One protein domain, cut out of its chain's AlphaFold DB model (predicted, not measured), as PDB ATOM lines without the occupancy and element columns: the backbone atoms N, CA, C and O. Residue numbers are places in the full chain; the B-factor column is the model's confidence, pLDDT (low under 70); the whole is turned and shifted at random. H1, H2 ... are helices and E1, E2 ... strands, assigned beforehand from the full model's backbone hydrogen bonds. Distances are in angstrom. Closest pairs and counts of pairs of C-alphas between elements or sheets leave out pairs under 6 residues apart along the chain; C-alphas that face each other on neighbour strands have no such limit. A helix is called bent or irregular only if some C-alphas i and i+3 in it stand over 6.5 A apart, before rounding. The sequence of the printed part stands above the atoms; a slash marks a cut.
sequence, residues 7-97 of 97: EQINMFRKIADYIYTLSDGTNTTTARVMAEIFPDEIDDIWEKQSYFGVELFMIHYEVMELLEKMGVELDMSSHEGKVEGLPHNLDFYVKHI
ATOM      1  N   GLU A   7     -28.554   2.980 -28.723       95.12
ATOM      2  CA  GLU A   7     -27.302   2.299 -29.086       95.12
ATOM      3  C   GLU A   7     -26.483   3.108 -30.099       95.12
ATOM      4  O   GLU A   7     -25.291   3.328 -29.890       95.12
ATOM      5  N   GLN A   8     -27.129   3.630 -31.145       96.12
ATOM      6  CA  GLN A   8     -26.486   4.495 -32.142       96.12
ATOM      7  C   GLN A   8     -25.994   5.807 -31.516       96.12
ATOM      8  O   GLN A   8     -24.884   6.252 -31.794       96.12
ATOM      9  N   ILE A   9     -26.769   6.400 -30.602       96.56
ATOM     10  CA  ILE A   9     -26.350   7.606 -29.872       96.56
ATOM     11  C   ILE A   9     -25.128   7.322 -28.991       96.56
ATOM     12  O   ILE A   9     -24.189   8.119 -28.955       96.56
ATOM     13  N   ASN A  10     -25.119   6.191 -28.282       96.62
ATOM     14  CA  ASN A  10     -23.977   5.789 -27.461       96.62
ATOM     15  C   ASN A  10     -22.736   5.493 -28.313       96.62
ATOM     16  O   ASN A  10     -21.629   5.842 -27.906       96.62
ATOM     17  N   MET A  11     -22.914   4.915 -29.502       96.12
ATOM     18  CA  MET A  11     -21.844   4.732 -30.482       96.12
ATOM     19  C   MET A  11     -21.229   6.076 -30.896       96.12
ATOM     20  O   MET A  11     -20.012   6.219 -30.802       96.12
ATOM     21  N   PHE A  12     -22.034   7.081 -31.270       97.69
ATOM     22  CA  PHE A  12     -21.513   8.411 -31.628       97.69
ATOM     23  C   PHE A  12     -20.712   9.043 -30.487       97.69
ATOM     24  O   PHE A  12     -19.615   9.553 -30.708       97.69
ATOM     25  N   ARG A  13     -21.222   8.958 -29.252       97.94
ATOM     26  CA  ARG A  13     -20.528   9.478 -28.064       97.94
ATOM     27  C   ARG A  13     -19.200   8.775 -27.821       97.94
ATOM     28  O   ARG A  13     -18.202   9.451 -27.641       97.94
ATOM     29  N   LYS A  14     -19.162   7.440 -27.898       97.81
ATOM     30  CA  LYS A  14     -17.925   6.663 -27.713       97.81
ATOM     31  C   LYS A  14     -16.851   7.057 -28.735       97.81
ATOM     32  O   LYS A  14     -15.678   7.137 -28.384       97.81
ATOM     33  N   ILE A  15     -17.254   7.315 -29.981       97.75
ATOM     34  CA  ILE A  15     -16.349   7.774 -31.043       97.75
ATOM     35  C   ILE A  15     -15.852   9.198 -30.760       97.75
ATOM     36  O   ILE A  15     -14.648   9.438 -30.824       97.75
ATOM     37  N   ALA A  16     -16.748  10.125 -30.409       98.25
ATOM     38  CA  ALA A  16     -16.379  11.500 -30.074       98.25
ATOM     39  C   ALA A  16     -15.449  11.566 -28.848       98.25
ATOM     40  O   ALA A  16     -14.413  12.223 -28.903       98.25
ATOM     41  N   ASP A  17     -15.759  10.820 -27.785       98.31
ATOM     42  CA  ASP A  17     -14.934  10.729 -26.576       98.31
ATOM     43  C   ASP A  17     -13.533  10.204 -26.897       98.31
ATOM     44  O   ASP A  17     -12.545  10.741 -26.403       98.31
ATOM     45  N   TYR A  18     -13.418   9.192 -27.763       98.31
ATOM     46  CA  TYR A  18     -12.114   8.702 -28.204       98.31
ATOM     47  C   TYR A  18     -11.332   9.779 -28.964       98.31
ATOM     48  O   TYR A  18     -10.177  10.039 -28.627       98.31
ATOM     49  N   ILE A  19     -11.951  10.438 -29.950       97.94
ATOM     50  CA  ILE A  19     -11.291  11.493 -30.738       97.94
ATOM     51  C   ILE A  19     -10.849  12.651 -29.841       97.94
ATOM     52  O   ILE A  19      -9.743  13.156 -30.007       97.94
ATOM     53  N   TYR A  20     -11.657  13.017 -28.845       97.62
ATOM     54  CA  TYR A  20     -11.312  14.038 -27.858       97.62
ATOM     55  C   TYR A  20     -10.034  13.703 -27.069       97.62
ATOM     56  O   TYR A  20      -9.310  14.600 -26.652       97.62
ATOM     57  N   THR A  21      -9.700  12.424 -26.878       97.50
ATOM     58  CA  THR A  21      -8.439  12.043 -26.211       97.50
ATOM     59  C   THR A  21      -7.206  12.115 -27.115       97.50
ATOM     60  O   THR A  21      -6.081  12.015 -26.620       97.50
ATOM     61  N   LEU A  22      -7.386  12.287 -28.428       97.69
ATOM     62  CA  LEU A  22      -6.279  12.391 -29.372       97.69
ATOM     63  C   LEU A  22      -5.600  13.761 -29.269       97.69
ATOM     64  O   LEU A  22      -6.228  14.781 -28.987       97.69
ATOM     65  N   SER A  23      -4.289  13.772 -29.508       97.38
ATOM     66  CA  SER A  23      -3.488  14.999 -29.492       97.38
ATOM     67  C   SER A  23      -3.754  15.862 -30.726       97.38
ATOM     68  O   SER A  23      -4.020  15.329 -31.808       97.38
ATOM     69  N   ASP A  24      -3.592  17.178 -30.583       96.81
ATOM     70  CA  ASP A  24      -3.604  18.118 -31.707       96.81
ATOM     71  C   ASP A  24      -2.669  17.677 -32.838       96.81
ATOM     72  O   ASP A  24      -1.546  17.221 -32.608       96.81
ATOM     73  N   GLY A  25      -3.139  17.817 -34.076       95.50
ATOM     74  CA  GLY A  25      -2.404  17.427 -35.276       95.50
ATOM     75  C   GLY A  25      -2.378  15.919 -35.544       95.50
ATOM     76  O   GLY A  25      -1.744  15.492 -36.510       95.50
ATOM     77  N   THR A  26      -3.068  15.095 -34.746       96.25
ATOM     78  CA  THR A  26      -3.240  13.666 -35.061       96.25
ATOM     79  C   THR A  26      -3.988  13.521 -36.382       96.25
ATOM     80  O   THR A  26      -5.132  13.956 -36.479       96.25
ATOM     81  N   ASN A  27      -3.358  12.889 -37.376       93.62
ATOM     82  CA  ASN A  27      -3.999  12.513 -38.636       93.62
ATOM     83  C   ASN A  27      -4.640  11.129 -38.503       93.62
ATOM     84  O   ASN A  27      -3.941  10.141 -38.256       93.62
ATOM     85  N   THR A  28      -5.952  11.041 -38.680       92.38
ATOM     86  CA  THR A  28      -6.678   9.767 -38.649       92.38
ATOM     87  C   THR A  28      -7.895   9.814 -39.569       92.38
ATOM     88  O   THR A  28      -8.061  10.770 -40.315       92.38
ATOM     89  N   THR A  29      -8.722   8.768 -39.553       91.44
ATOM     90  CA  THR A  29      -9.985   8.710 -40.296       91.44
ATOM     91  C   THR A  29     -11.105   8.187 -39.406       91.44
ATOM     92  O   THR A  29     -10.834   7.460 -38.445       91.44
ATOM     93  N   THR A  30     -12.368   8.475 -39.735       91.75
ATOM     94  CA  THR A  30     -13.514   7.907 -38.994       91.75
ATOM     95  C   THR A  30     -13.455   6.380 -38.949       91.75
ATOM     96  O   THR A  30     -13.643   5.792 -37.888       91.75
ATOM     97  N   ALA A  31     -13.133   5.729 -40.073       90.44
ATOM     98  CA  ALA A  31     -13.021   4.271 -40.133       90.44
ATOM     99  C   ALA A  31     -11.891   3.735 -39.244       90.44
ATOM    100  O   ALA A  31     -12.091   2.751 -38.538       90.44
ATOM    101  N   ARG A  32     -10.722   4.393 -39.230       91.00
ATOM    102  CA  ARG A  32      -9.610   4.004 -38.349       91.00
ATOM    103  C   ARG A  32      -9.976   4.165 -36.882       91.00
ATOM    104  O   ARG A  32      -9.763   3.246 -36.108       91.00
ATOM    105  N   VAL A  33     -10.577   5.293 -36.511       94.25
ATOM    106  CA  VAL A  33     -11.058   5.513 -35.142       94.25
ATOM    107  C   VAL A  33     -12.049   4.424 -34.737       94.25
ATOM    108  O   VAL A  33     -11.931   3.848 -33.660       94.25
ATOM    109  N   MET A  34     -13.013   4.102 -35.600       93.06
ATOM    110  CA  MET A  34     -13.978   3.049 -35.305       93.06
ATOM    111  C   MET A  34     -13.320   1.671 -35.186       93.06
ATOM    112  O   MET A  34     -13.695   0.926 -34.287       93.06
ATOM    113  N   ALA A  35     -12.322   1.356 -36.014       90.56
ATOM    114  CA  ALA A  35     -11.555   0.114 -35.925       90.56
ATOM    115  C   ALA A  35     -10.791  -0.024 -34.593       90.56
ATOM    116  O   ALA A  35     -10.698  -1.124 -34.060       90.56
ATOM    117  N   GLU A  36     -10.299   1.078 -34.019       93.31
ATOM    118  CA  GLU A  36      -9.670   1.076 -32.686       93.31
ATOM    119  C   GLU A  36     -10.695   0.828 -31.563       93.31
ATOM    120  O   GLU A  36     -10.412   0.171 -30.561       93.31
ATOM    121  N   ILE A  37     -11.917   1.345 -31.717       94.44
ATOM    122  CA  ILE A  37     -12.971   1.283 -30.692       94.44
ATOM    123  C   ILE A  37     -13.778  -0.027 -30.753       94.44
ATOM    124  O   ILE A  37     -14.321  -0.466 -29.725       94.44
ATOM    125  N   PHE A  38     -13.897  -0.605 -31.950       92.44
ATOM    126  CA  PHE A  38     -14.695  -1.784 -32.299       92.44
ATOM    127  C   PHE A  38     -13.868  -2.746 -33.184       92.44
ATOM    128  O   PHE A  38     -14.194  -2.947 -34.354       92.44
ATOM    129  N   PRO A  39     -12.783  -3.340 -32.654       88.75
ATOM    130  CA  PRO A  39     -11.850  -4.143 -33.450       88.75
ATOM    131  C   PRO A  39     -12.477  -5.407 -34.054       88.75
ATOM    132  O   PRO A  39     -12.037  -5.861 -35.106       88.75
ATOM    133  N   ASP A  40     -13.523  -5.947 -33.430       88.56
ATOM    134  CA  ASP A  40     -14.227  -7.142 -33.917       88.56
ATOM    135  C   ASP A  40     -15.133  -6.855 -35.133       88.56
ATOM    136  O   ASP A  40     -15.626  -7.781 -35.767       88.56
ATOM    137  N   GLU A  41     -15.332  -5.579 -35.478       83.31
ATOM    138  CA  GLU A  41     -16.302  -5.106 -36.482       83.31
ATOM    139  C   GLU A  41     -15.610  -4.409 -37.668       83.31
ATOM    140  O   GLU A  41     -16.231  -3.695 -38.457       83.31
ATOM    141  N   ILE A  42     -14.290  -4.592 -37.787       79.56
ATOM    142  CA  ILE A  42     -13.445  -3.983 -38.820       79.56
ATOM    143  C   ILE A  42     -13.981  -4.304 -40.217       79.56
ATOM    144  O   ILE A  42     -14.180  -3.383 -41.007       79.56
ATOM    145  N   ASP A  43     -14.280  -5.567 -40.512       77.88
ATOM    146  CA  ASP A  43     -14.744  -5.970 -41.846       77.88
ATOM    147  C   ASP A  43     -16.046  -5.245 -42.232       77.88
ATOM    148  O   ASP A  43     -16.175  -4.743 -43.346       77.88
ATOM    149  N   ASP A  44     -16.969  -5.059 -41.285       75.94
ATOM    150  CA  ASP A  44     -18.205  -4.305 -41.506       75.94
ATOM    151  C   ASP A  44     -17.926  -2.818 -41.792       75.94
ATOM    152  O   ASP A  44     -18.491  -2.234 -42.722       75.94
ATOM    153  N   ILE A  45     -16.996  -2.209 -41.057       80.44
ATOM    154  CA  ILE A  45     -16.610  -0.803 -41.242       80.44
ATOM    155  C   ILE A  45     -15.937  -0.578 -42.605       80.44
ATOM    156  O   ILE A  45     -16.229   0.418 -43.274       80.44
ATOM    157  N   TRP A  46     -15.046  -1.479 -43.028       79.38
ATOM    158  CA  TRP A  46     -14.276  -1.326 -44.267       79.38
ATOM    159  C   TRP A  46     -15.044  -1.781 -45.511       79.38
ATOM    160  O   TRP A  46     -14.990  -1.093 -46.534       79.38
ATOM    161  N   GLU A  47     -15.775  -2.896 -45.441       82.62
ATOM    162  CA  GLU A  47     -16.492  -3.460 -46.591       82.62
ATOM    163  C   GLU A  47     -17.899  -2.878 -46.744       82.62
ATOM    164  O   GLU A  47     -18.297  -2.496 -47.845       82.62
ATOM    165  N   LYS A  48     -18.664  -2.790 -45.646       83.56
ATOM    166  CA  LYS A  48     -20.063  -2.326 -45.688       83.56
ATOM    167  C   LYS A  48     -20.192  -0.821 -45.515       83.56
ATOM    168  O   LYS A  48     -21.294  -0.300 -45.683       83.56
ATOM    169  N   GLN A  49     -19.107  -0.140 -45.136       86.25
ATOM    170  CA  GLN A  49     -19.081   1.304 -44.879       86.25
ATOM    171  C   GLN A  49     -20.229   1.747 -43.960       86.25
ATOM    172  O   GLN A  49     -20.815   2.814 -44.137       86.25
ATOM    173  N   SER A  50     -20.593   0.900 -42.996       88.81
ATOM    174  CA  SER A  50     -21.691   1.134 -42.065       88.81
ATOM    175  C   SER A  50     -21.484   0.349 -40.775       88.81
ATOM    176  O   SER A  50     -20.811  -0.677 -40.760       88.81
ATOM    177  N   TYR A  51     -22.065   0.838 -39.681       89.44
ATOM    178  CA  TYR A  51     -22.040   0.170 -38.383       89.44
ATOM    179  C   TYR A  51     -23.346   0.441 -37.633       89.44
ATOM    180  O   TYR A  51     -23.887   1.547 -37.695       89.44
ATOM    181  N   PHE A  52     -23.915  -0.588 -36.994       88.62
ATOM    182  CA  PHE A  52     -25.271  -0.554 -36.416       88.62
ATOM    183  C   PHE A  52     -26.350   0.036 -37.348       88.62
ATOM    184  O   PHE A  52     -27.249   0.768 -36.921       88.62
ATOM    185  N   GLY A  53     -26.259  -0.275 -38.645       89.56
ATOM    186  CA  GLY A  53     -27.201   0.210 -39.658       89.56
ATOM    187  C   GLY A  53     -27.089   1.708 -39.966       89.56
ATOM    188  O   GLY A  53     -28.003   2.264 -40.569       89.56
ATOM    189  N   VAL A  54     -26.002   2.365 -39.552       92.38
ATOM    190  CA  VAL A  54     -25.698   3.763 -39.877       92.38
ATOM    191  C   VAL A  54     -24.509   3.799 -40.827       92.38
ATOM    192  O   VAL A  54     -23.472   3.208 -40.545       92.38
ATOM    193  N   GLU A  55     -24.651   4.492 -41.951       91.62
ATOM    194  CA  GLU A  55     -23.561   4.686 -42.910       91.62
ATOM    195  C   GLU A  55     -22.413   5.491 -42.293       91.62
ATOM    196  O   GLU A  55     -22.635   6.452 -41.556       91.62
ATOM    197  N   LEU A  56     -21.176   5.145 -42.644       90.00
ATOM    198  CA  LEU A  56     -19.956   5.749 -42.111       90.00
ATOM    199  C   LEU A  56     -19.924   7.276 -42.293       90.00
ATOM    200  O   LEU A  56     -19.466   7.996 -41.407       90.00
ATOM    201  N   PHE A  57     -20.460   7.776 -43.411       89.56
ATOM    202  CA  PHE A  57     -20.590   9.212 -43.663       89.56
ATOM    203  C   PHE A  57     -21.533   9.895 -42.660       89.56
ATOM    204  O   PHE A  57     -21.227  10.966 -42.139       89.56
ATOM    205  N   MET A  58     -22.652   9.246 -42.328       93.19
ATOM    206  CA  MET A  58     -23.595   9.747 -41.328       93.19
ATOM    207  C   MET A  58     -22.993   9.683 -39.924       93.19
ATOM    208  O   MET A  58     -23.150  10.627 -39.156       93.19
ATOM    209  N   ILE A  59     -22.251   8.615 -39.604       94.25
ATOM    210  CA  ILE A  59     -21.509   8.512 -38.339       94.25
ATOM    211  C   ILE A  59     -20.533   9.684 -38.202       94.25
ATOM    212  O   ILE A  59     -20.528  10.346 -37.168       94.25
ATOM    213  N   HIS A  60     -19.744   9.968 -39.241       94.31
ATOM    214  CA  HIS A  60     -18.788  11.074 -39.227       94.31
ATOM    215  C   HIS A  60     -19.464  12.420 -38.956       94.31
ATOM    216  O   HIS A  60     -19.014  13.158 -38.085       94.31
ATOM    217  N   TYR A  61     -20.567  12.713 -39.648       93.94
ATOM    218  CA  TYR A  61     -21.279  13.980 -39.486       93.94
ATOM    219  C   TYR A  61     -21.843  14.160 -38.065       93.94
ATOM    220  O   TYR A  61     -21.653  15.203 -37.444       93.94
ATOM    221  N   GLU A  62     -22.478  13.126 -37.504       96.50
ATOM    222  CA  GLU A  62     -23.026  13.190 -36.139       96.50
ATOM    223  C   GLU A  62     -21.919  13.302 -35.076       96.50
ATOM    224  O   GLU A  62     -22.081  13.997 -34.073       96.50
ATOM    225  N   VAL A  63     -20.774  12.648 -35.293       97.38
ATOM    226  CA  VAL A  63     -19.599  12.754 -34.413       97.38
ATOM    227  C   VAL A  63     -18.971  14.145 -34.496       97.38
ATOM    228  O   VAL A  63     -18.631  14.709 -33.458       97.38
ATOM    229  N   MET A  64     -18.862  14.722 -35.693       95.69
ATOM    230  CA  MET A  64     -18.359  16.082 -35.897       95.69
ATOM    231  C   MET A  64     -19.200  17.102 -35.117       95.69
ATOM    232  O   MET A  64     -18.649  17.889 -34.351       95.69
ATOM    233  N   GLU A  65     -20.534  17.013 -35.187       96.25
ATOM    234  CA  GLU A  65     -21.424  17.890 -34.409       96.25
ATOM    235  C   GLU A  65     -21.279  17.722 -32.884       96.25
ATOM    236  O   GLU A  65     -21.640  18.628 -32.123       96.25
ATOM    237  N   LEU A  66     -20.847  16.553 -32.397       97.69
ATOM    238  CA  LEU A  66     -20.555  16.340 -30.974       97.69
ATOM    239  C   LEU A  66     -19.209  16.955 -30.595       97.69
ATOM    240  O   LEU A  66     -19.134  17.656 -29.587       97.69
ATOM    241  N   LEU A  67     -18.182  16.737 -31.415       98.00
ATOM    242  CA  LEU A  67     -16.834  17.259 -31.203       98.00
ATOM    243  C   LEU A  67     -16.803  18.788 -31.194       98.00
ATOM    244  O   LEU A  67     -16.205  19.368 -30.288       98.00
ATOM    245  N   GLU A  68     -17.545  19.445 -32.086       96.50
ATOM    246  CA  GLU A  68     -17.672  20.909 -32.083       96.50
ATOM    247  C   GLU A  68     -18.184  21.432 -30.730       96.50
ATOM    248  O   GLU A  68     -17.684  22.423 -30.198       96.50
ATOM    249  N   LYS A  69     -19.144  20.727 -30.111       97.06
ATOM    250  CA  LYS A  69     -19.669  21.074 -28.776       97.06
ATOM    251  C   LYS A  69     -18.666  20.796 -27.652       97.06
ATOM    252  O   LYS A  69     -18.816  21.351 -26.565       97.06
ATOM    253  N   MET A  70     -17.685  19.929 -27.895       97.25
ATOM    254  CA  MET A  70     -16.610  19.575 -26.966       97.25
ATOM    255  C   MET A  70     -15.368  20.464 -27.129       97.25
ATOM    256  O   MET A  70     -14.412  20.285 -26.378       97.25
ATOM    257  N   GLY A  71     -15.375  21.415 -28.069       97.44
ATOM    258  CA  GLY A  71     -14.205  22.239 -28.376       97.44
ATOM    259  C   GLY A  71     -13.168  21.497 -29.219       97.44
ATOM    260  O   GLY A  71     -11.974  21.694 -29.035       97.44
ATOM    261  N   VAL A  72     -13.606  20.617 -30.123       97.88
ATOM    262  CA  VAL A  72     -12.735  19.919 -31.074       97.88
ATOM    263  C   VAL A  72     -13.255  20.111 -32.494       97.88
ATOM    264  O   VAL A  72     -14.411  19.831 -32.798       97.88
ATOM    265  N   GLU A  73     -12.377  20.568 -33.374       96.12
ATOM    266  CA  GLU A  73     -12.582  20.706 -34.810       96.12
ATOM    267  C   GLU A  73     -11.893  19.541 -35.540       96.12
ATOM    268  O   GLU A  73     -10.770  19.148 -35.199       96.12
ATOM    269  N   LEU A  74     -12.564  18.991 -36.554       94.25
ATOM    270  CA  LEU A  74     -11.965  18.045 -37.493       94.25
ATOM    271  C   LEU A  74     -11.496  18.811 -38.732       94.25
ATOM    272  O   LEU A  74     -12.303  19.222 -39.563       94.25
ATOM    273  N   ASP A  75     -10.186  19.009 -38.859       92.88
ATOM    274  CA  ASP A  75      -9.597  19.682 -40.013       92.88
ATOM    275  C   ASP A  75      -9.468  18.707 -41.194       92.88
ATOM    276  O   ASP A  75      -8.596  17.832 -41.239       92.88
ATOM    277  N   MET A  76     -10.354  18.891 -42.172       89.06
ATOM    278  CA  MET A  76     -10.463  18.068 -43.379       89.06
ATOM    279  C   MET A  76      -9.416  18.411 -44.459       89.06
ATOM    280  O   MET A  76      -9.424  17.796 -45.529       89.06
ATOM    281  N   SER A  77      -8.481  19.342 -44.207       86.81
ATOM    282  CA  SER A  77      -7.399  19.709 -45.145       86.81
ATOM    283  C   SER A  77      -6.516  18.526 -45.547       86.81
ATOM    284  O   SER A  77      -5.835  18.550 -46.574       86.81
ATOM    285  N   SER A  78      -6.564  17.431 -44.784       79.62
ATOM    286  CA  SER A  78      -5.856  16.195 -45.100       79.62
ATOM    287  C   SER A  78      -6.279  15.548 -46.436       79.62
ATOM    288  O   SER A  78      -5.530  14.711 -46.957       79.62
ATOM    289  N   HIS A  79      -7.411  15.972 -47.016       73.25
ATOM    290  CA  HIS A  79      -7.918  15.544 -48.324       73.25
ATOM    291  C   HIS A  79      -7.464  16.390 -49.514       73.25
ATOM    292  O   HIS A  79      -7.650  15.961 -50.655       73.25
ATOM    293  N   GLU A  80      -6.883  17.573 -49.296       71.44
ATOM    294  CA  GLU A  80      -6.554  18.479 -50.398       71.44
ATOM    295  C   GLU A  80      -5.596  17.808 -51.402       71.44
ATOM    296  O   GLU A  80      -4.460  17.453 -51.085       71.44
ATOM    297  N   GLY A  81      -6.076  17.598 -52.634       64.62
ATOM    298  CA  GLY A  81      -5.300  17.006 -53.727       64.62
ATOM    299  C   GLY A  81      -5.155  15.476 -53.707       64.62
ATOM    300  O   GLY A  81      -4.319  14.955 -54.449       64.62
ATOM    301  N   LYS A  82      -5.935  14.745 -52.894       68.12
ATOM    302  CA  LYS A  82      -5.928  13.267 -52.845       68.12
ATOM    303  C   LYS A  82      -7.120  12.635 -53.578       68.12
ATOM    304  O   LYS A  82      -8.105  13.298 -53.877       68.12
ATOM    305  N   VAL A  83      -7.001  11.339 -53.900       61.78
ATOM    306  CA  VAL A  83      -8.065  10.542 -54.541       61.78
ATOM    307  C   VAL A  83      -9.265  10.435 -53.608       61.78
ATOM    308  O   VAL A  83      -9.112  10.020 -52.462       61.78
ATOM    309  N   GLU A  84     -10.445  10.761 -54.130       63.88
ATOM    310  CA  GLU A  84     -11.688  10.751 -53.371       63.88
ATOM    311  C   GLU A  84     -12.376   9.365 -53.407       63.88
ATOM    312  O   GLU A  84     -12.667   8.829 -54.476       63.88
ATOM    313  N   GLY A  85     -12.662   8.781 -52.241       65.12
ATOM    314  CA  GLY A  85     -13.567   7.646 -52.033       65.12
ATOM    315  C   GLY A  85     -13.645   7.203 -50.564       65.12
ATOM    316  O   GLY A  85     -12.647   7.204 -49.846       65.12
ATOM    317  N   LEU A  86     -14.831   6.801 -50.087       62.84
ATOM    318  CA  LEU A  86     -14.956   6.153 -48.772       62.84
ATOM    319  C   LEU A  86     -14.189   4.816 -48.757       62.84
ATOM    320  O   LEU A  86     -14.150   4.136 -49.785       62.84
ATOM    321  N   PRO A  87     -13.606   4.410 -47.614       61.66
ATOM    322  CA  PRO A  87     -13.627   5.071 -46.300       61.66
ATOM    323  C   PRO A  87     -12.498   6.099 -46.082       61.66
ATOM    324  O   PRO A  87     -12.409   6.691 -45.010       61.66
ATOM    325  N   HIS A  88     -11.656   6.329 -47.092       64.12
ATOM    326  CA  HIS A  88     -10.520   7.263 -47.071       64.12
ATOM    327  C   HIS A  88     -10.915   8.726 -47.337       64.12
ATOM    328  O   HIS A  88     -10.058   9.585 -47.488       64.12
ATOM    329  N   ASN A  89     -12.216   9.011 -47.436       71.69
ATOM    330  CA  ASN A  89     -12.778  10.352 -47.636       71.69
ATOM    331  C   ASN A  89     -13.159  11.059 -46.336       71.69
ATOM    332  O   ASN A  89     -13.834  12.083 -46.372       71.69
ATOM    333  N   LEU A  90     -12.765  10.490 -45.199       80.56
ATOM    334  CA  LEU A  90     -13.084  10.996 -43.866       80.56
ATOM    335  C   LEU A  90     -11.814  11.109 -43.019       80.56
ATOM    336  O   LEU A  90     -11.826  10.772 -41.836       80.56
ATOM    337  N   ASP A  91     -10.723  11.497 -43.661       88.38
ATOM    338  CA  ASP A  91      -9.409  11.735 -43.094       88.38
ATOM    339  C   ASP A  91      -9.377  13.160 -42.520       88.38
ATOM    340  O   ASP A  91      -9.730  14.141 -43.177       88.38
ATOM    341  N   PHE A  92      -8.899  13.313 -41.297       91.94
ATOM    342  CA  PHE A  92      -8.858  14.614 -40.645       91.94
ATOM    343  C   PHE A  92      -7.658  14.743 -39.725       91.94
ATOM    344  O   PHE A  92      -7.118  13.753 -39.219       91.94
ATOM    345  N   TYR A  93      -7.268  15.991 -39.489       94.88
ATOM    346  CA  TYR A  93      -6.441  16.360 -38.354       94.88
ATOM    347  C   TYR A  93      -7.328  16.762 -37.174       94.88
ATOM    348  O   TYR A  93      -8.316  17.474 -37.340       94.88
ATOM    349  N   VAL A  94      -6.974  16.309 -35.974       97.00
ATOM    350  CA  VAL A  94      -7.637  16.739 -34.734       97.00
ATOM    351  C   VAL A  94      -7.116  18.114 -34.318       97.00
ATOM    352  O   VAL A  94      -5.900  18.330 -34.320       97.00
ATOM    353  N   LYS A  95      -8.019  19.021 -33.934       97.12
ATOM    354  CA  LYS A  95      -7.682  20.356 -33.431       97.12
ATOM    355  C   LYS A  95      -8.593  20.758 -32.269       97.12
ATOM    356  O   LYS A  95      -9.788  20.951 -32.455       97.12
ATOM    357  N   HIS A  96      -8.030  20.912 -31.079       95.88
ATOM    358  CA  HIS A  96      -8.696  21.428 -29.884       95.88
ATOM    359  C   HIS A  96      -8.769  22.968 -29.939       95.88
ATOM    360  O   HIS A  96      -7.789  23.623 -30.305       95.88
ATOM    361  N   ILE A  97      -9.932  23.548 -29.611       90.31
ATOM    362  CA  ILE A  97     -10.244  24.991 -29.713       90.31
ATOM    363  C   ILE A  97     -10.756  25.599 -28.405       90.31
ATOM    364  O   ILE A  97     -11.461  24.907 -27.638       90.31
TER     365      ILE A  97
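AT A GLANCE: This is residues 7 to 97 of the 97 residues of an uncharacterized protein of Clostridium sp. CAG:632 (UniProt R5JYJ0). Two long helices, H1 and H4, cross as an X near their middles, with a small twisted-off-plane sheet of three strands next to them and the helical hairpin H2 and H3 on another side. The sheet meets the later residues of both long helices, 16 to 20 of H1 and 60 to 68 of H4, while short H5 and a loop, of which residues 80 to 85 stick out, extend away from them. The printed part has 91 residues with five named helices and three named strands, in the order H1 E1 H2 H3 H4 E2 H5 E3. The sheet's order is E1 E3 E2, all antiparallel, and the class is mixed, helices and strands. The whole is compact, with a radius of gyration of the C-alphas of 12.2 A and spans of 31 by 31 by 19 A.

HOW THE PARTS SIT: H1, residues 7 to 20, touches H4, residues 56 to 69, at a steep tilt of 60 degrees, the same way; their closest C-alphas, Phe 12 and Val 63, are 5.5 A apart. With residues 14 to 19 alone, H1 touches H2, residues 30 to 37, about perpendicular at 85 degrees; the closest C-alphas, Ile 15 and Met 34, are 6.8 A apart. H2 forms a hairpin with H3, residues 39 to 47, at a shallow tilt of 21 degrees, opposite ways; the closest C-alphas, Ala 35 and Ile 42, are 5.4 A apart. H2 and H4 only just touch, with 3 pairs of C-alphas within 8 A, the closest being Thr 30 and His 60 at 6.2 A. E1, residues 27 to 29, is the antiparallel neighbour of E3, residues 91 to 96, with N 28 and O 92 within hydrogen-bond range at 3.0 A. On the other side of E3 is E2, residues 72 to 75, also antiparallel, with N 73 and O 95 at 2.8 A. H4 is on the sheet at a height over the sheet of 5.0 A, over none of the strands, and H5, residues 76 to 79, is on the opposite face. Every O i to N i+4 pair is within hydrogen-bond range in H1 and H2, against 3 of 5 in H3 and 9 of 10 in H4; H5 is too short for such a pair.

IN THESE COORDINATES: H1 begins at C-alpha 7, (-27.302, 2.299, -29.086), and is 19.9 A long. E1, H2 and H3 follow; H3 is irregular, with C-alphas 40 and 43 8.0 A apart. H4 begins at C-alpha 56, (-19.956, 5.749, -42.111), and is 20.3 A long. E2 and H5 follow, and E3, 16.4 A long, ends at C-alpha 96, (-8.696, 21.428, -29.884).

THE WHOLE: The C-alphas farthest apart, those of Glu 7 and Gly 81, are 36.2 A apart. The printed part has no cut. The link from H5 to E3, 11 residues, is long. Mean pLDDT of the printed part is 89.3; residues 81 to 88 are under 70.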